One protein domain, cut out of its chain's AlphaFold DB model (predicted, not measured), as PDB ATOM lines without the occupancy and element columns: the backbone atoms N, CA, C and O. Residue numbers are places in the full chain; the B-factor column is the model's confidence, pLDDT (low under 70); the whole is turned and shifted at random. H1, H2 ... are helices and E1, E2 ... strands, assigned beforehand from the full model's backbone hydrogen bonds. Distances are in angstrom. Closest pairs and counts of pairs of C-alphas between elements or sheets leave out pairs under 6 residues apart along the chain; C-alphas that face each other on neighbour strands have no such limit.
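Overview. This is residues 135 to 173 and 253 to 348 of the 426 residues of the protein "FAD_binding_3 domain-containing protein" of Macrostomum lignano (UniProt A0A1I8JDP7). A large, twisted sheet of eight strands curls round helix H2, and the shorter helix H1 packs on the same face of the sheet, over E5. A small ribbon of two strands, E1 and E4, stands where E6 begins and E7 ends, and residues 159 to 164 stick out as a free loop. The printed part has 135 residues, in the order E1 to E8, H1, H2, E9, E10, and its class is mixed, helices and strands. The large sheet is branched at E5 and mixed, with E2 and E6 parallel and its other neighbour pairs antiparallel; E1 and E4 are antiparallel. The whole is compact, with a radius of gyration of the C-alphas of 15.0 A and spans of 44 by 32 by 31 A.

Along the chain. In the large sheet, E5, residues 253 to 263, is 29.5 A long and bends by 62 degrees at residue 260; its C-alpha 253 is at (225.574, 240.584, 384.643). E8, residues 292 to 300, is 25.5 A long, E7, residues 281 to 287, 20.0 A, E6, residues 272 to 278, 19.3 A, and E2, residues 139 to 144, 17.1 A. E3 is residues 150 to 154, E9 residues 334 to 337, and E10 residues 343 to 348, ending at C-alpha 348 (222.492, 238.148, 393.952). H1 is residues 301 to 307 and H2 residues 312 to 323, 16.0 A long. E1, residues 135 to 137, begins at (197.365, 249.172, 398.379); E4 is residues 169 to 173.

Arrangement. E6, E7 and E8 form a meander, each strand the antiparallel neighbour of the one before; N 276 and O 283 are 2.8 A apart, N 284 and O 296 2.8 A. With E5 they make a Greek key, E5 being the antiparallel neighbour of E8, N 257 to O 297 2.8 A. On the other side of E5 lie E10, N 258 to O 343 2.8 A, and E9, N 262 to O 336 2.9 A. Beside E2 lie E6 on one side, N 143 to O 275 2.9 A, and E3 on the other, N 142 to O 151 2.8 A. H1 runs along E5, at 4 degrees on the local plane, at a height over the sheet of 8.0 A. The closest C-alphas of H2 and E9 are those of Asn 320 and Val 334, 6.3 A. H1 and H2 are close but not clearly touching, Leu 307 to Phe 315 6.1 A between C-alphas. In both helices every O i to N i+4 pair is within hydrogen-bond range. E1 pairs with E4, N 137 to O 169 2.8 A, and runs on into E2 at 61 degrees.

Size, cuts and confidence. The C-alphas farthest apart, of Val 162 and Ser 311, are 45.5 A apart. Residues 174 to 252 are not printed, and C-alphas 173 and 253 are 28.1 A apart across the cut. The link from E3 to E4 is long. Residues 155 to 165 have pLDDT under 70; the mean of the printed part is 88.3.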
ATOM      1  N   ALA A 135     198.126 249.743 399.484       92.75
ATOM      2  CA  ALA A 135     197.365 249.172 398.379       92.75
ATOM      3  C   ALA A 135     197.210 247.648 398.544       92.75
ATOM      4  O   ALA A 135     198.211 246.926 398.524       92.75
ATOM      5  N   PRO A 136     195.980 247.119 398.687       92.69
ATOM      6  CA  PRO A 136     195.749 245.680 398.666       92.69
ATOM      7  C   PRO A 136     195.894 245.128 397.242       92.69
ATOM      8  O   PRO A 136     195.295 245.637 396.292       92.69
ATOM      9  N   VAL A 137     196.649 244.041 397.107       91.19
ATOM     10  CA  VAL A 137     196.758 243.240 395.885       91.19
ATOM     11  C   VAL A 137     195.724 242.131 395.970       91.19
ATOM     12  O   VAL A 137     195.832 241.263 396.831       91.19
ATOM     13  N   ARG A 138     194.719 242.143 395.100       90.19
ATOM     14  CA  ARG A 138     193.654 241.125 395.067       90.19
ATOM     15  C   ARG A 138     193.858 240.106 393.961       90.19
ATOM     16  O   ARG A 138     193.494 238.948 394.129       90.19
ATOM     17  N   GLY A 139     194.479 240.537 392.868       89.31
ATOM     18  CA  GLY A 139     194.808 239.686 391.739       89.31
ATOM     19  C   GLY A 139     196.289 239.732 391.402       89.31
ATOM     20  O   GLY A 139     196.982 240.701 391.719       89.31
ATOM     21  N   MET A 140     196.778 238.693 390.738       89.75
ATOM     22  CA  MET A 140     198.090 238.721 390.104       89.75
ATOM     23  C   MET A 140     198.037 238.057 388.737       89.75
ATOM     24  O   MET A 140     197.560 236.931 388.613       89.75
ATOM     25  N   ARG A 141     198.584 238.731 387.730       90.88
ATOM     26  CA  ARG A 141     198.736 238.214 386.375       90.88
ATOM     27  C   ARG A 141     200.210 238.019 386.059       90.88
ATOM     28  O   ARG A 141     200.990 238.965 386.117       90.88
ATOM     29  N   VAL A 142     200.581 236.795 385.711       90.75
ATOM     30  CA  VAL A 142     201.942 236.415 385.331       90.75
ATOM     31  C   VAL A 142     201.923 235.900 383.900       90.75
ATOM     32  O   VAL A 142     201.217 234.940 383.610       90.75
ATOM     33  N   VAL A 143     202.687 236.528 383.014       91.12
ATOM     34  CA  VAL A 143     202.733 236.199 381.582       91.12
ATOM     35  C   VAL A 143     204.170 236.024 381.098       91.12
ATOM     36  O   VAL A 143     205.112 236.552 381.695       91.12
ATOM     37  N   GLU A 144     204.344 235.303 380.000       88.31
ATOM     38  CA  GLU A 144     205.623 235.151 379.298       88.31
ATOM     39  C   GLU A 144     205.620 235.958 377.985       88.31
ATOM     40  O   GLU A 144     204.562 236.244 377.422       88.31
ATOM     41  N   SER A 145     206.786 236.409 377.515       84.88
ATOM     42  CA  SER A 145     206.902 237.141 376.240       84.88
ATOM     43  C   SER A 145     206.869 236.247 375.004       84.88
ATOM     44  O   SER A 145     206.425 236.693 373.948       84.88
ATOM     45  N   ASP A 146     207.351 235.013 375.133       83.19
ATOM     46  CA  ASP A 146     207.649 234.136 373.995       83.19
ATOM     47  C   ASP A 146     206.538 233.101 373.749       83.19
ATOM     48  O   ASP A 146     206.578 232.354 372.772       83.19
ATOM     49  N   SER A 147     205.522 233.074 374.616       81.88
ATOM     50  CA  SER A 147     204.362 232.192 374.526       81.88
ATOM     51  C   SER A 147     203.085 232.911 374.970       81.88
ATOM     52  O   SER A 147     203.116 234.035 375.475       81.88
ATOM     53  N   ASP A 148     201.937 232.267 374.770       80.31
ATOM     54  CA  ASP A 148     200.637 232.692 375.293       80.31
ATOM     55  C   ASP A 148     200.386 232.205 376.732       80.31
ATOM     56  O   ASP A 148     199.278 232.355 377.256       80.31
ATOM     57  N   ALA A 149     201.413 231.664 377.401       79.19
ATOM     58  CA  ALA A 149     201.311 231.220 378.781       79.19
ATOM     59  C   ALA A 149     200.977 232.397 379.709       79.19
ATOM     60  O   ALA A 149     201.731 233.366 379.845       79.19
ATOM     61  N   ALA A 150     199.841 232.272 380.391       81.00
ATOM     62  CA  ALA A 150     199.365 233.218 381.381       81.00
ATOM     63  C   ALA A 150     198.862 232.474 382.622       81.00
ATOM     64  O   ALA A 150     198.082 231.526 382.529       81.00
ATOM     65  N   LEU A 151     199.286 232.929 383.796       82.94
ATOM     66  CA  LEU A 151     198.741 232.532 385.087       82.94
ATOM     67  C   LEU A 151     198.026 233.736 385.682       82.94
ATOM     68  O   LEU A 151     198.613 234.809 385.808       82.94
ATOM     69  N   THR A 152     196.762 233.557 386.049       80.88
ATOM     70  CA  THR A 152     195.991 234.572 386.767       80.88
ATOM     71  C   THR A 152     195.579 233.995 388.107       80.88
ATOM     72  O   THR A 152     195.063 232.882 388.177       80.88
ATOM     73  N   PHE A 153     195.840 234.753 389.162       77.19
ATOM     74  CA  PHE A 153     195.477 234.427 390.529       77.19
ATOM     75  C   PHE A 153     194.496 235.468 391.032       77.19
ATOM     76  O   PHE A 153     194.715 236.661 390.834       77.19
ATOM     77  N   ASP A 154     193.465 235.010 391.726       76.94
ATOM     78  CA  ASP A 154     192.532 235.853 392.460       76.94
ATOM     79  C   ASP A 154     192.507 235.366 393.911       76.94
ATOM     80  O   ASP A 154     192.437 234.157 394.167       76.94
ATOM     81  N   ALA A 155     192.572 236.297 394.862       69.62
ATOM     82  CA  ALA A 155     192.421 236.015 396.286       69.62
ATOM     83  C   ALA A 155     191.164 235.182 396.586       69.62
ATOM     84  O   ALA A 155     191.206 234.310 397.453       69.62
ATOM     85  N   ALA A 156     190.074 235.381 395.840       67.38
ATOM     86  CA  ALA A 156     188.843 234.612 395.995       67.38
ATOM     87  C   ALA A 156     188.982 233.133 395.574       67.38
ATOM     88  O   ALA A 156     188.255 232.279 396.080       67.38
ATOM     89  N   GLN A 157     189.903 232.811 394.659       58.59
ATOM     90  CA  GLN A 157     190.053 231.471 394.074       58.59
ATOM     91  C   GLN A 157     191.012 230.557 394.848       58.59
ATOM     92  O   GLN A 157     190.902 229.337 394.748       58.59
ATOM     93  N   ILE A 158     191.943 231.116 395.628       57.81
ATOM     94  CA  ILE A 158     192.996 230.347 396.323       57.81
ATOM     95  C   ILE A 158     192.486 229.667 397.616       57.81
ATOM     96  O   ILE A 158     193.216 228.932 398.279       57.81
ATOM     97  N   GLY A 159     191.193 229.792 397.915       48.66
ATOM     98  CA  GLY A 159     190.587 229.276 399.137       48.66
ATOM     99  C   GLY A 159     190.529 230.387 400.172       48.66
ATOM    100  O   GLY A 159     191.549 230.958 400.549       48.66
ATOM    101  N   GLY A 160     189.299 230.722 400.557       42.38
ATOM    102  CA  GLY A 160     188.994 231.873 401.391       42.38
ATOM    103  C   GLY A 160     189.781 231.906 402.696       42.38
ATOM    104  O   GLY A 160     190.022 230.880 403.324       42.38
ATOM    105  N   ASP A 161     190.134 233.124 403.093       42.00
ATOM    106  CA  ASP A 161     190.236 233.544 404.483       42.00
ATOM    107  C   ASP A 161     190.821 232.540 405.472       42.00
ATOM    108  O   ASP A 161     190.153 232.066 406.388       42.00
ATOM    109  N   VAL A 162     192.133 232.333 405.396       42.06
ATOM    110  CA  VAL A 162     192.865 232.054 406.640       42.06
ATOM    111  C   VAL A 162     193.005 233.350 407.468       42.06
ATOM    112  O   VAL A 162     193.170 233.281 408.683       42.06
ATOM    113  N   SER A 163     192.884 234.537 406.843       47.88
ATOM    114  CA  SER A 163     192.989 235.852 407.503       47.88
ATOM    115  C   SER A 163     191.721 236.722 407.528       47.88
ATOM    116  O   SER A 163     191.681 237.634 408.345       47.88
ATOM    117  N   GLY A 164     190.692 236.488 406.704       51.00
ATOM    118  CA  GLY A 164     189.494 237.355 406.691       51.00
ATOM    119  C   GLY A 164     189.533 238.523 405.689       51.00
ATOM    120  O   GLY A 164     188.647 239.375 405.713       51.00
ATOM    121  N   GLU A 165     190.598 238.657 404.890       58.66
ATOM    122  CA  GLU A 165     191.025 239.953 404.339       58.66
ATOM    123  C   GLU A 165     190.957 240.098 402.811       58.66
ATOM    124  O   GLU A 165     191.110 241.209 402.301       58.66
ATOM    125  N   GLY A 166     190.718 239.015 402.061       73.81
ATOM    126  CA  GLY A 166     190.485 239.092 400.609       73.81
ATOM    127  C   GLY A 166     191.612 239.728 399.772       73.81
ATOM    128  O   GLY A 166     191.336 240.280 398.705       73.81
ATOM    129  N   ALA A 167     192.868 239.677 400.236       85.00
ATOM    130  CA  ALA A 167     194.047 240.189 399.534       85.00
ATOM    131  C   ALA A 167     195.199 239.166 399.542       85.00
ATOM    132  O   ALA A 167     195.469 238.520 400.554       85.00
ATOM    133  N   LEU A 168     195.905 239.051 398.414       86.25
ATOM    134  CA  LEU A 168     197.112 238.235 398.236       86.25
ATOM    135  C   LEU A 168     198.336 238.860 398.916       86.25
ATOM    136  O   LEU A 168     199.211 238.148 399.403       86.25
ATOM    137  N   ALA A 169     198.411 240.191 398.916       91.19
ATOM    138  CA  ALA A 169     199.487 240.969 399.515       91.19
ATOM    139  C   ALA A 169     199.041 242.417 399.761       91.19
ATOM    140  O   ALA A 169     198.017 242.864 399.246       91.19
ATOM    141  N   TYR A 170     199.855 243.164 400.497       93.19
ATOM    142  CA  TYR A 170     199.698 244.596 400.718       93.19
ATOM    143  C   TYR A 170     200.960 245.327 400.285       93.19
ATOM    144  O   TYR A 170     202.044 245.060 400.805       93.19
ATOM    145  N   VAL A 171     200.830 246.247 399.336       93.62
ATOM    146  CA  VAL A 171     201.942 247.067 398.858       93.62
ATOM    147  C   VAL A 171     201.921 248.402 399.587       93.62
ATOM    148  O   VAL A 171     200.896 249.076 399.647       93.62
ATOM    149  N   THR A 172     203.057 248.781 400.162       92.88
ATOM    150  CA  THR A 172     203.227 250.056 400.868       92.88
ATOM    151  C   THR A 172     204.679 250.510 400.796       92.88
ATOM    152  O   THR A 172     205.590 249.716 400.555       92.88
ATOM    153  N   GLU A 173     204.922 251.788 401.064       91.88
ATOM    154  CA  GLU A 173     206.264 252.300 401.325       91.88
ATOM    155  C   GLU A 173     206.828 251.701 402.622       91.88
ATOM    156  O   GLU A 173     206.120 251.544 403.621       91.88
ATOM    157  N   ARG A 253     226.139 240.294 385.963       91.00
ATOM    158  CA  ARG A 253     225.574 240.584 384.643       91.00
ATOM    159  C   ARG A 253     224.133 241.094 384.690       91.00
ATOM    160  O   ARG A 253     223.672 241.529 383.645       91.00
ATOM    161  N   HIS A 254     223.461 241.080 385.844       91.56
ATOM    162  CA  HIS A 254     222.087 241.562 385.999       91.56
ATOM    163  C   HIS A 254     221.938 242.549 387.167       91.56
ATOM    164  O   HIS A 254     222.612 242.466 388.194       91.56
ATOM    165  N   LYS A 255     221.001 243.484 387.018       93.69
ATOM    166  CA  LYS A 255     220.571 244.418 388.064       93.69
ATOM    167  C   LYS A 255     219.052 244.482 388.090       93.69
ATOM    168  O   LYS A 255     218.402 244.197 387.088       93.69
ATOM    169  N   ALA A 256     218.512 244.909 389.224       92.19
ATOM    170  CA  ALA A 256     217.132 245.354 389.305       92.19
ATOM    171  C   ALA A 256     217.093 246.878 389.315       92.19
ATOM    172  O   ALA A 256     217.920 247.522 389.967       92.19
ATOM    173  N   MET A 257     216.124 247.436 388.604       94.25
ATOM    174  CA  MET A 257     215.722 248.829 388.681       94.25
ATOM    175  C   MET A 257     214.344 248.924 389.318       94.25
ATOM    176  O   MET A 257     213.465 248.117 389.026       94.25
ATOM    177  N   VAL A 258     214.159 249.928 390.162       94.62
ATOM    178  CA  VAL A 258     212.869 250.326 390.716       94.62
ATOM    179  C   VAL A 258     212.541 251.739 390.276       94.62
ATOM    180  O   VAL A 258     213.450 252.536 390.038       94.62
ATOM    181  N   ALA A 259     211.253 252.026 390.146       95.69
ATOM    182  CA  ALA A 259     210.725 253.353 389.864       95.69
ATOM    183  C   ALA A 259     209.271 253.438 390.334       95.69
ATOM    184  O   ALA A 259     208.581 252.418 390.387       95.69
ATOM    185  N   THR A 260     208.801 254.647 390.619       96.25
ATOM    186  CA  THR A 260     207.376 254.912 390.835       96.25
ATOM    187  C   THR A 260     206.788 255.392 389.518       96.25
ATOM    188  O   THR A 260     207.310 256.318 388.897       96.25
ATOM    189  N   LEU A 261     205.718 254.748 389.078       96.44
ATOM    190  CA  LEU A 261     205.073 254.972 387.792       96.44
ATOM    191  C   LEU A 261     203.660 255.517 387.980       96.44
ATOM    192  O   LEU A 261     203.002 255.192 388.968       96.44
ATOM    193  N   GLU A 262     203.186 256.273 386.997       96.00
ATOM    194  CA  GLU A 262     201.767 256.566 386.804       96.00
ATOM    195  C   GLU A 262     201.220 255.690 385.679       96.00
ATOM    196  O   GLU A 262     201.804 255.590 384.597       96.00
ATOM    197  N   ILE A 263     200.096 255.046 385.959       96.31
ATOM    198  CA  ILE A 263     199.364 254.177 385.049       96.31
ATOM    199  C   ILE A 263     198.159 254.946 384.504       96.31
ATOM    200  O   ILE A 263     197.601 255.809 385.183       96.31
ATOM    201  N   ASP A 264     197.780 254.662 383.262       93.19
ATOM    202  CA  ASP A 264     196.606 255.260 382.636       93.19
ATOM    203  C   ASP A 264     195.304 254.868 383.358       93.19
ATOM    204  O   ASP A 264     195.143 253.740 383.827       93.19
ATOM    205  N   GLY A 265     194.358 255.808 383.420       85.12
ATOM    206  CA  GLY A 265     193.084 255.653 384.128       85.12
ATOM    207  C   GLY A 265     193.124 255.978 385.637       85.12
ATOM    208  O   GLY A 265     194.185 256.007 386.261       85.12
ATOM    209  N   PRO A 266     191.957 256.257 386.255       72.94
ATOM    210  CA  PRO A 266     191.876 256.690 387.655       72.94
ATOM    211  C   PRO A 266     192.243 255.588 388.661       72.94
ATOM    212  O   PRO A 266     192.776 255.898 389.727       72.94
ATOM    213  N   ASP A 267     192.005 254.324 388.304       78.81
ATOM    214  CA  ASP A 267     192.203 253.165 389.184       78.81
ATOM    215  C   ASP A 267     193.572 252.486 388.991       78.81
ATOM    216  O   ASP A 267     193.875 251.501 389.666       78.81
ATOM    217  N   GLY A 268     194.403 252.985 388.067       89.44
ATOM    218  CA  GLY A 268     195.725 252.440 387.756       89.44
ATOM    219  C   GLY A 268     195.697 250.943 387.443       89.44
ATOM    220  O   GLY A 268     195.136 250.510 386.443       89.44
ATOM    221  N   LEU A 269     196.313 250.136 388.313       91.00
ATOM    222  CA  LEU A 269     196.317 248.672 388.194       91.00
ATOM    223  C   LEU A 269     195.084 247.984 388.810       91.00
ATOM    224  O   LEU A 269     194.957 246.765 388.719       91.00
ATOM    225  N   ASN A 270     194.198 248.727 389.478       89.25
ATOM    226  CA  ASN A 270     192.972 248.226 390.111       89.25
ATOM    227  C   ASN A 270     193.196 247.011 391.045       89.25
ATOM    228  O   ASN A 270     192.429 246.050 391.068       89.25
ATOM    229  N   GLY A 271     194.293 247.028 391.808       88.94
ATOM    230  CA  GLY A 271     194.643 245.949 392.739       88.94
ATOM    231  C   GLY A 271     195.142 244.654 392.082       88.94
ATOM    232  O   GLY A 271     195.296 243.655 392.790       88.94
ATOM    233  N   GLU A 272     195.417 244.645 390.775       91.12
ATOM    234  CA  GLU A 272     196.058 243.526 390.078       91.12
ATOM    235  C   GLU A 272     197.572 243.770 389.961       91.12
ATOM    236  O   GLU A 272     198.022 244.707 389.305       91.12
ATOM    237  N   ALA A 273     198.390 242.928 390.594       92.81
ATOM    238  CA  ALA A 273     199.824 242.918 390.323       92.81
ATOM    239  C   ALA A 273     200.086 242.281 388.954       92.81
ATOM    240  O   ALA A 273     199.500 241.253 388.616       92.81
ATOM    241  N   PHE A 274     201.002 242.847 388.177       93.19
ATOM    242  CA  PHE A 274     201.348 242.328 386.856       93.19
ATOM    243  C   PHE A 274     202.821 241.943 386.811       93.19
ATOM    244  O   PHE A 274     203.674 242.721 387.231       93.19
ATOM    245  N   GLN A 275     203.141 240.774 386.266       93.31
ATOM    246  CA  GLN A 275     204.512 240.348 386.019       93.31
ATOM    247  C   GLN A 275     204.639 239.734 384.628       93.31
ATOM    248  O   GLN A 275     203.923 238.800 384.283       93.31
ATOM    249  N   ARG A 276     205.606 240.216 383.850       92.00
ATOM    250  CA  ARG A 276     205.991 239.624 382.570       92.00
ATOM    251  C   ARG A 276     207.422 239.118 382.641       92.00
ATOM    252  O   ARG A 276     208.322 239.862 383.023       92.00
ATOM    253  N   PHE A 277     207.635 237.869 382.248       91.56
ATOM    254  CA  PHE A 277     208.971 237.334 382.007       91.56
ATOM    255  C   PHE A 277     209.412 237.685 380.588       91.56
ATOM    256  O   PHE A 277     208.726 237.336 379.628       91.56
ATOM    257  N   LEU A 278     210.531 238.402 380.477       91.50
ATOM    258  CA  LEU A 278     211.235 238.644 379.219       91.50
ATOM    259  C   LEU A 278     212.486 237.754 379.147       91.50
ATOM    260  O   LEU A 278     212.965 237.304 380.195       91.50
ATOM    261  N   PRO A 279     213.094 237.572 377.958       89.19
ATOM    262  CA  PRO A 279     214.291 236.742 377.815       89.19
ATOM    263  C   PRO A 279     215.500 237.244 378.623       89.19
ATOM    264  O   PRO A 279     216.412 236.477 378.918       89.19
ATOM    265  N   ASP A 280     215.538 238.537 378.964       88.00
ATOM    266  CA  ASP A 280     216.609 239.170 379.741       88.00
ATOM    267  C   ASP A 280     216.271 239.388 381.227       88.00
ATOM    268  O   ASP A 280     217.132 239.855 381.974       88.00
ATOM    269  N   GLY A 281     215.062 239.022 381.662       90.38
ATOM    270  CA  GLY A 281     214.623 239.084 383.055       90.38
ATOM    271  C   GLY A 281     213.171 239.555 383.227       90.38
ATOM    272  O   GLY A 281     212.524 239.993 382.277       90.38
ATOM    273  N   PRO A 282     212.605 239.437 384.439       92.25
ATOM    274  CA  PRO A 282     211.225 239.834 384.692       92.25
ATOM    275  C   PRO A 282     211.039 241.353 384.820       92.25
ATOM    276  O   PRO A 282     211.884 242.066 385.372       92.25
ATOM    277  N   ILE A 283     209.863 241.819 384.400       93.81
ATOM    278  CA  ILE A 283     209.304 243.136 384.714       93.81
ATOM    279  C   ILE A 283     208.047 242.928 385.551       93.81
ATOM    280  O   ILE A 283     207.139 242.216 385.124       93.81
ATOM    281  N   ALA A 284     207.976 243.564 386.716       93.38
ATOM    282  CA  ALA A 284     206.811 243.538 387.585       93.38
ATOM    283  C   ALA A 284     206.293 244.951 387.875       93.38
ATOM    284  O   ALA A 284     207.074 245.875 388.112       93.38
ATOM    285  N   LEU A 285     204.969 245.090 387.888       95.19
ATOM    286  CA  LEU A 285     204.234 246.267 388.323       95.19
ATOM    287  C   LEU A 285     203.415 245.888 389.558       95.19
ATOM    288  O   LEU A 285     202.557 245.004 389.505       95.19
ATOM    289  N   LEU A 286     203.697 246.553 390.672       93.62
ATOM    290  CA  LEU A 286     202.994 246.365 391.937       93.62
ATOM    291  C   LEU A 286     202.069 247.563 392.173       93.62
ATOM    292  O   LEU A 286     202.547 248.696 392.080       93.62
ATOM    293  N   PRO A 287     200.775 247.359 392.475       93.38
ATOM    294  CA  PRO A 287     199.841 248.466 392.651       93.38
ATOM    295  C   PRO A 287     200.236 249.327 393.848       93.38
ATOM    296  O   PRO A 287     200.537 248.809 394.920       93.38
ATOM    297  N   LEU A 288     200.211 250.642 393.661       93.44
ATOM    298  CA  LEU A 288     200.195 251.636 394.729       93.44
ATOM    299  C   LEU A 288     198.824 252.337 394.714       93.44
ATOM    300  O   LEU A 288     198.058 252.167 393.764       93.44
ATOM    301  N   PRO A 289     198.459 253.091 395.763       90.94
ATOM    302  CA  PRO A 289     197.156 253.751 395.821       90.94
ATOM    303  C   PRO A 289     196.900 254.712 394.656       90.94
ATOM    304  O   PRO A 289     197.791 255.448 394.230       90.94
ATOM    305  N   GLY A 290     195.656 254.737 394.173       90.69
ATOM    306  CA  GLY A 290     195.249 255.532 393.015       90.69
ATOM    307  C   GLY A 290     195.834 254.987 391.712       90.69
ATOM    308  O   GLY A 290     195.813 253.786 391.465       90.69
ATOM    309  N   ARG A 291     196.382 255.879 390.883       93.12
ATOM    310  CA  ARG A 291     196.943 255.527 389.570       93.12
ATOM    311  C   ARG A 291     198.407 255.076 389.603       93.12
ATOM    312  O   ARG A 291     199.025 254.928 388.552       93.12
ATOM    313  N   PHE A 292     199.004 254.947 390.784       94.56
ATOM    314  CA  PHE A 292     200.438 254.718 390.908       94.56
ATOM    315  C   PHE A 292     200.786 253.228 390.904       94.56
ATOM    316  O   PHE A 292     200.006 252.378 391.335       94.56
ATOM    317  N   ALA A 293     201.998 252.902 390.464       95.44
ATOM    318  CA  ALA A 293     202.557 251.560 390.570       95.44
ATOM    319  C   ALA A 293     204.051 251.605 390.901       95.44
ATOM    320  O   ALA A 293     204.774 252.496 390.458       95.44
ATOM    321  N   SER A 294     204.533 250.620 391.653       95.06
ATOM    322  CA  SER A 294     205.962 250.386 391.848       95.06
ATOM    323  C   SER A 294     206.469 249.418 390.785       95.06
ATOM    324  O   SER A 294     206.013 248.278 390.699       95.06
ATOM    325  N   LEU A 295     207.457 249.855 390.011       95.56
ATOM    326  CA  LEU A 295     208.186 249.035 389.050       95.56
ATOM    327  C   LEU A 295     209.274 248.221 389.749       95.56
ATOM    328  O   LEU A 295     210.014 248.757 390.570       95.56
ATOM    329  N   VAL A 296     209.435 246.966 389.340       94.12
ATOM    330  CA  VAL A 296     210.662 246.184 389.531       94.12
ATOM    331  C   VAL A 296     211.054 245.596 388.178       94.12
ATOM    332  O   VAL A 296     210.373 244.716 387.661       94.12
ATOM    333  N   TRP A 297     212.145 246.083 387.590       94.81
ATOM    334  CA  TRP A 297     212.658 245.615 386.304       94.81
ATOM    335  C   TRP A 297     214.035 244.988 386.486       94.81
ATOM    336  O   TRP A 297     215.025 245.684 386.714       94.81
ATOM    337  N   CYS A 298     214.101 243.667 386.361       94.19
ATOM    338  CA  CYS A 298     215.348 242.917 386.331       94.19
ATOM    339  C   CYS A 298     215.807 242.745 384.882       94.19
ATOM    340  O   CYS A 298     215.064 242.223 384.058       94.19
ATOM    341  N   SER A 299     217.022 243.183 384.562       94.94
ATOM    342  CA  SER A 299     217.619 242.981 383.238       94.94
ATOM    343  C   SER A 299     219.148 243.026 383.324       94.94
ATOM    344  O   SER A 299     219.726 243.149 384.412       94.94
ATOM    345  N   LYS A 300     219.827 242.904 382.182       95.38
ATOM    346  CA  LYS A 300     221.279 243.003 382.075       95.38
ATOM    347  C   LYS A 300     221.786 244.331 382.645       95.38
ATOM    348  O   LYS A 300     221.171 245.389 382.490       95.38
ATOM    349  N   SER A 301     222.931 244.273 383.319       94.94
ATOM    350  CA  SER A 301     223.512 245.399 384.058       94.94
ATOM    351  C   SER A 301     223.755 246.641 383.196       94.94
ATOM    352  O   SER A 301     223.587 247.763 383.680       94.94
ATOM    353  N   ASP A 302     224.165 246.455 381.943       96.19
ATOM    354  CA  ASP A 302     224.386 247.506 380.947       96.19
ATOM    355  C   ASP A 302     223.071 248.172 380.526       96.19
ATOM    356  O   ASP A 302     222.973 249.399 380.574       96.19
ATOM    357  N   ARG A 303     222.034 247.376 380.234       95.62
ATOM    358  CA  ARG A 303     220.692 247.873 379.906       95.62
ATOM    359  C   ARG A 303     220.097 248.692 381.045       95.62
ATOM    360  O   ARG A 303     219.673 249.821 380.819       95.62
ATOM    361  N   ILE A 304     220.119 248.175 382.273       96.19
ATOM    362  CA  ILE A 304     219.622 248.916 383.443       96.19
ATOM    363  C   ILE A 304     220.402 250.223 383.638       96.19
ATOM    364  O   ILE A 304     219.813 251.273 383.886       96.19
ATOM    365  N   SER A 305     221.728 250.191 383.476       95.81
ATOM    366  CA  SER A 305     222.561 251.395 383.613       95.81
ATOM    367  C   SER A 305     222.282 252.439 382.523       95.81
ATOM    368  O   SER A 305     222.472 253.630 382.772       95.81
ATOM    369  N   HIS A 306     221.842 252.008 381.339       96.19
ATOM    370  CA  HIS A 306     221.369 252.886 380.273       96.19
ATOM    371  C   HIS A 306     219.995 253.485 380.616       96.19
ATOM    372  O   HIS A 306     219.875 254.705 380.664       96.19
ATOM    373  N   LEU A 307     219.002 252.657 380.967       95.62
ATOM    374  CA  LEU A 307     217.622 253.088 381.257       95.62
ATOM    375  C   LEU A 307     217.510 254.140 382.372       95.62
ATOM    376  O   LEU A 307     216.644 255.012 382.316       95.62
ATOM    377  N   ILE A 308     218.403 254.092 383.364       95.06
ATOM    378  CA  ILE A 308     218.469 255.096 384.438       95.06
ATOM    379  C   ILE A 308     218.863 256.484 383.911       95.06
ATOM    380  O   ILE A 308     218.438 257.488 384.472       95.06
ATOM    381  N   LYS A 309     219.696 256.549 382.867       95.12
ATOM    382  CA  LYS A 309     220.273 257.798 382.334       95.12
ATOM    383  C   LYS A 309     219.490 258.372 381.156       95.12
ATOM    384  O   LYS A 309     219.672 259.535 380.809       95.12
ATOM    385  N   THR A 310     218.688 257.537 380.515       96.06
ATOM    386  CA  THR A 310     217.870 257.874 379.352       96.06
ATOM    387  C   THR A 310     216.750 258.855 379.721       96.06
ATOM    388  O   THR A 310     216.345 258.937 380.883       96.06
ATOM    389  N   SER A 311     216.238 259.614 378.748       97.25
ATOM    390  CA  SER A 311     215.122 260.541 378.989       97.25
ATOM    391  C   SER A 311     213.846 259.800 379.412       97.25
ATOM    392  O   SER A 311     213.634 258.651 379.026       97.25
ATOM    393  N   ASP A 312     212.957 260.456 380.165       97.44
ATOM    394  CA  ASP A 312     211.698 259.839 380.619       97.44
ATOM    395  C   ASP A 312     210.846 259.356 379.444       97.44
ATOM    396  O   ASP A 312     210.276 258.270 379.485       97.44
ATOM    397  N   ARG A 313     210.829 260.119 378.344       97.19
ATOM    398  CA  ARG A 313     210.111 259.756 377.119       97.19
ATOM    399  C   ARG A 313     210.615 258.443 376.520       97.19
ATOM    400  O   ARG A 313     209.815 257.584 376.159       97.19
ATOM    401  N   GLU A 314     211.927 258.305 376.372       97.00
ATOM    402  CA  GLU A 314     212.542 257.099 375.809       97.00
ATOM    403  C   GLU A 314     212.408 255.908 376.766       97.00
ATOM    404  O   GLU A 314     212.111 254.800 376.322       97.00
ATOM    405  N   PHE A 315     212.548 256.146 378.073       97.88
ATOM    406  CA  PHE A 315     212.318 255.142 379.109       97.88
ATOM    407  C   PHE A 315     210.884 254.597 379.066       97.88
ATOM    408  O   PHE A 315     210.697 253.383 379.000       97.88
ATOM    409  N   LEU A 316     209.874 255.472 379.043       97.75
ATOM    410  CA  LEU A 316     208.463 255.083 378.973       97.75
ATOM    411  C   LEU A 316     208.133 254.359 377.664       97.75
ATOM    412  O   LEU A 316     207.354 253.406 377.667       97.75
ATOM    413  N   ALA A 317     208.735 254.774 376.546       97.38
ATOM    414  CA  ALA A 317     208.558 254.100 375.265       97.38
ATOM    415  C   ALA A 317     209.133 252.673 375.274       97.38
ATOM    416  O   ALA A 317     208.502 251.765 374.730       97.38
ATOM    417  N   ASP A 318     210.305 252.457 375.883       96.56
ATOM    418  CA  ASP A 318     210.896 251.118 376.017       96.56
ATOM    419  C   ASP A 318     210.111 250.250 377.011       96.56
ATOM    420  O   ASP A 318     209.774 249.108 376.705       96.56
ATOM    421  N   LEU A 319     209.735 250.815 378.163       96.94
ATOM    422  CA  LEU A 319     208.941 250.133 379.184       96.94
ATOM    423  C   LEU A 319     207.598 249.644 378.628       96.94
ATOM    424  O   LEU A 319     207.289 248.460 378.729       96.94
ATOM    425  N   ASN A 320     206.817 250.531 378.003       97.00
ATOM    426  CA  ASN A 320     205.513 250.165 377.446       97.00
ATOM    427  C   ASN A 320     205.636 249.142 376.315       97.00
ATOM    428  O   ASN A 320     204.808 248.237 376.221       97.00
ATOM    429  N   ARG A 321     206.691 249.231 375.493       95.25
ATOM    430  CA  ARG A 321     206.974 248.211 374.477       95.25
ATOM    431  C   ARG A 321     207.186 246.851 375.131       95.25
ATOM    432  O   ARG A 321     206.535 245.897 374.734       95.25
ATOM    433  N   CYS A 322     208.036 246.782 376.152       94.62
ATOM    434  CA  CYS A 322     208.313 245.553 376.889       94.62
ATOM    435  C   CYS A 322     207.075 244.976 377.593       94.62
ATOM    436  O   CYS A 322     206.872 243.765 377.564       94.62
ATOM    437  N   LEU A 323     206.233 245.818 378.195       93.62
ATOM    438  CA  LEU A 323     204.996 245.392 378.863       93.62
ATOM    439  C   LEU A 323     203.942 244.844 377.886       93.62
ATOM    440  O   LEU A 323     203.150 243.973 378.265       93.62
ATOM    441  N   ALA A 324     203.961 245.318 376.637       92.38
ATOM    442  CA  ALA A 324     203.076 244.888 375.557       92.38
ATOM    443  C   ALA A 324     203.660 243.774 374.664       92.38
ATOM    444  O   ALA A 324     202.981 243.324 373.744       92.38
ATOM    445  N   THR A 325     204.899 243.330 374.899       90.00
ATOM    446  CA  THR A 325     205.545 242.283 374.091       90.00
ATOM    447  C   THR A 325     204.859 240.930 374.265       90.00
ATOM    448  O   THR A 325     204.623 240.500 375.390       90.00
ATOM    449  N   GLY A 326     204.676 240.205 373.161       86.06
ATOM    450  CA  GLY A 326     204.209 238.818 373.156       86.06
ATOM    451  C   GLY A 326     202.711 238.680 372.865       86.06
ATOM    452  O   GLY A 326     202.010 239.680 372.720       86.06
ATOM    453  N   PRO A 327     202.211 237.440 372.740       83.44
ATOM    454  CA  PRO A 327     200.815 237.176 372.388       83.44
ATOM    455  C   PRO A 327     199.851 237.316 373.580       83.44
ATOM    456  O   PRO A 327     198.649 237.478 373.381       83.44
ATOM    457  N   ALA A 328     200.359 237.265 374.818       83.12
ATOM    458  CA  ALA A 328     199.560 237.441 376.029       83.12
ATOM    459  C   ALA A 328     199.155 238.918 376.252       83.12
ATOM    460  O   ALA A 328     199.936 239.813 375.914       83.12
ATOM    461  N   PRO A 329     197.997 239.198 376.893       82.00
ATOM    462  CA  PRO A 329     197.494 240.556 377.102       82.00
ATOM    463  C   PRO A 329     198.530 241.522 377.690       82.00
ATOM    464  O   PRO A 329     199.246 241.191 378.638       82.00
ATOM    465  N   ALA A 330     198.588 242.731 377.129       86.06
ATOM    466  CA  ALA A 330     199.467 243.791 377.603       86.06
ATOM    467  C   ALA A 330     199.076 244.265 379.013       86.06
ATOM    468  O   ALA A 330     197.909 244.198 379.410       86.06
ATOM    469  N   ALA A 331     200.062 244.774 379.754       88.94
ATOM    470  CA  ALA A 331     199.783 245.538 380.964       88.94
ATOM    471  C   ALA A 331     199.092 246.873 380.613       88.94
ATOM    472  O   ALA A 331     199.217 247.343 379.476       88.94
ATOM    473  N   PRO A 332     198.414 247.516 381.580       92.00
ATOM    474  CA  PRO A 332     197.955 248.893 381.434       92.00
ATOM    475  C   PRO A 332     199.078 249.849 381.001       92.00
ATOM    476  O   PRO A 332     200.244 249.662 381.363       92.00
ATOM    477  N   LEU A 333     198.720 250.880 380.230       95.50
ATOM    478  CA  LEU A 333     199.672 251.857 379.701       95.50
ATOM    479  C   LEU A 333     200.314 252.659 380.840       95.50
ATOM    480  O   LEU A 333     199.619 253.217 381.684       95.50
ATOM    481  N   VAL A 334     201.640 252.772 380.826       97.38
ATOM    482  CA  VAL A 334     202.390 253.641 381.737       97.38
ATOM    483  C   VAL A 334     202.499 255.033 381.118       97.38
ATOM    484  O   VAL A 334     203.092 255.192 380.048       97.38
ATOM    485  N   THR A 335     201.940 256.042 381.781       97.12
ATOM    486  CA  THR A 335     201.836 257.415 381.257       97.12
ATOM    487  C   THR A 335     202.952 258.325 381.752       97.12
ATOM    488  O   THR A 335     203.364 259.228 381.023       97.12
ATOM    489  N   ALA A 336     203.471 258.081 382.957       96.94
ATOM    490  CA  ALA A 336     204.530 258.887 383.549       96.94
ATOM    491  C   ALA A 336     205.440 258.066 384.476       96.94
ATOM    492  O   ALA A 336     205.094 256.974 384.932       96.94
ATOM    493  N   VAL A 337     206.612 258.622 384.774       96.94
ATOM    494  CA  VAL A 337     207.525 258.145 385.816       96.94
ATOM    495  C   VAL A 337     207.774 259.294 386.782       96.94
ATOM    496  O   VAL A 337     208.003 260.425 386.359       96.94
ATOM    497  N   GLN A 338     207.713 259.024 388.084       95.12
ATOM    498  CA  GLN A 338     207.972 260.038 389.100       95.12
ATOM    499  C   GLN A 338     209.433 260.501 389.005       95.12
ATOM    500  O   GLN A 338     210.346 259.674 388.882       95.12
ATOM    501  N   ALA A 339     209.654 261.812 389.106       91.75
ATOM    502  CA  ALA A 339     210.990 262.398 389.107       91.75
ATOM    503  C   ALA A 339     211.886 261.754 390.180       91.75
ATOM    504  O   ALA A 339     211.425 261.413 391.271       91.75
ATOM    505  N   ASP A 340     213.156 261.530 389.829       89.38
ATOM    506  CA  ASP A 340     214.186 260.917 390.685       89.38
ATOM    507  C   ASP A 340     213.818 259.543 391.282       89.38
ATOM    508  O   ASP A 340     214.470 259.043 392.205       89.38
ATOM    509  N   SER A 341     212.792 258.879 390.732       93.12
ATOM    510  CA  SER A 341     212.342 257.591 391.260       93.12
ATOM    511  C   SER A 341     213.151 256.391 390.754       93.12
ATOM    512  O   SER A 341     213.177 255.332 391.382       93.12
ATOM    513  N   ARG A 342     213.852 256.550 389.623       95.19
ATOM    514  CA  ARG A 342     214.644 255.485 388.993       95.19
ATOM    515  C   ARG A 342     215.914 255.209 389.788       95.19
ATOM    516  O   ARG A 342     216.868 255.982 389.753       95.19
ATOM    517  N   ALA A 343     215.958 254.062 390.453       94.25
ATOM    518  CA  ALA A 343     217.132 253.588 391.180       94.25
ATOM    519  C   ALA A 343     217.443 252.138 390.806       94.25
ATOM    520  O   ALA A 343     216.539 251.378 390.480       94.25
ATOM    521  N   SER A 344     218.711 251.724 390.886       94.00
ATOM    522  CA  SER A 344     219.081 250.313 390.710       94.00
ATOM    523  C   SER A 344     219.891 249.760 391.863       94.00
ATOM    524  O   SER A 344     220.577 250.491 392.577       94.00
ATOM    525  N   PHE A 345     219.826 248.442 392.016       90.38
ATOM    526  CA  PHE A 345     220.591 247.698 393.002       90.38
ATOM    527  C   PHE A 345     221.101 246.375 392.415       90.38
ATOM    528  O   PHE A 345     220.499 245.822 391.486       90.38
ATOM    529  N   PRO A 346     222.246 245.876 392.914       89.88
ATOM    530  CA  PRO A 346     222.810 244.621 392.442       89.88
ATOM    531  C   PRO A 346     221.906 243.452 392.821       89.88
ATOM    532  O   PRO A 346     221.362 243.415 393.927       89.88
ATOM    533  N   LEU A 347     221.804 242.480 391.920       88.44
ATOM    534  CA  LEU A 347     221.154 241.205 392.183       88.44
ATOM    535  C   LEU A 347     222.170 240.176 392.666       88.44
ATOM    536  O   LEU A 347     223.367 240.250 392.373       88.44
ATOM    537  N   GLY A 348     221.675 239.218 393.425       85.56
ATOM    538  CA  GLY A 348     222.492 238.148 393.952       85.56
ATOM    539  C   GLY A 348     221.728 237.328 394.962       85.56
ATOM    540  O   GLY A 348     220.605 237.657 395.361       85.56
TER     541      GLY A 348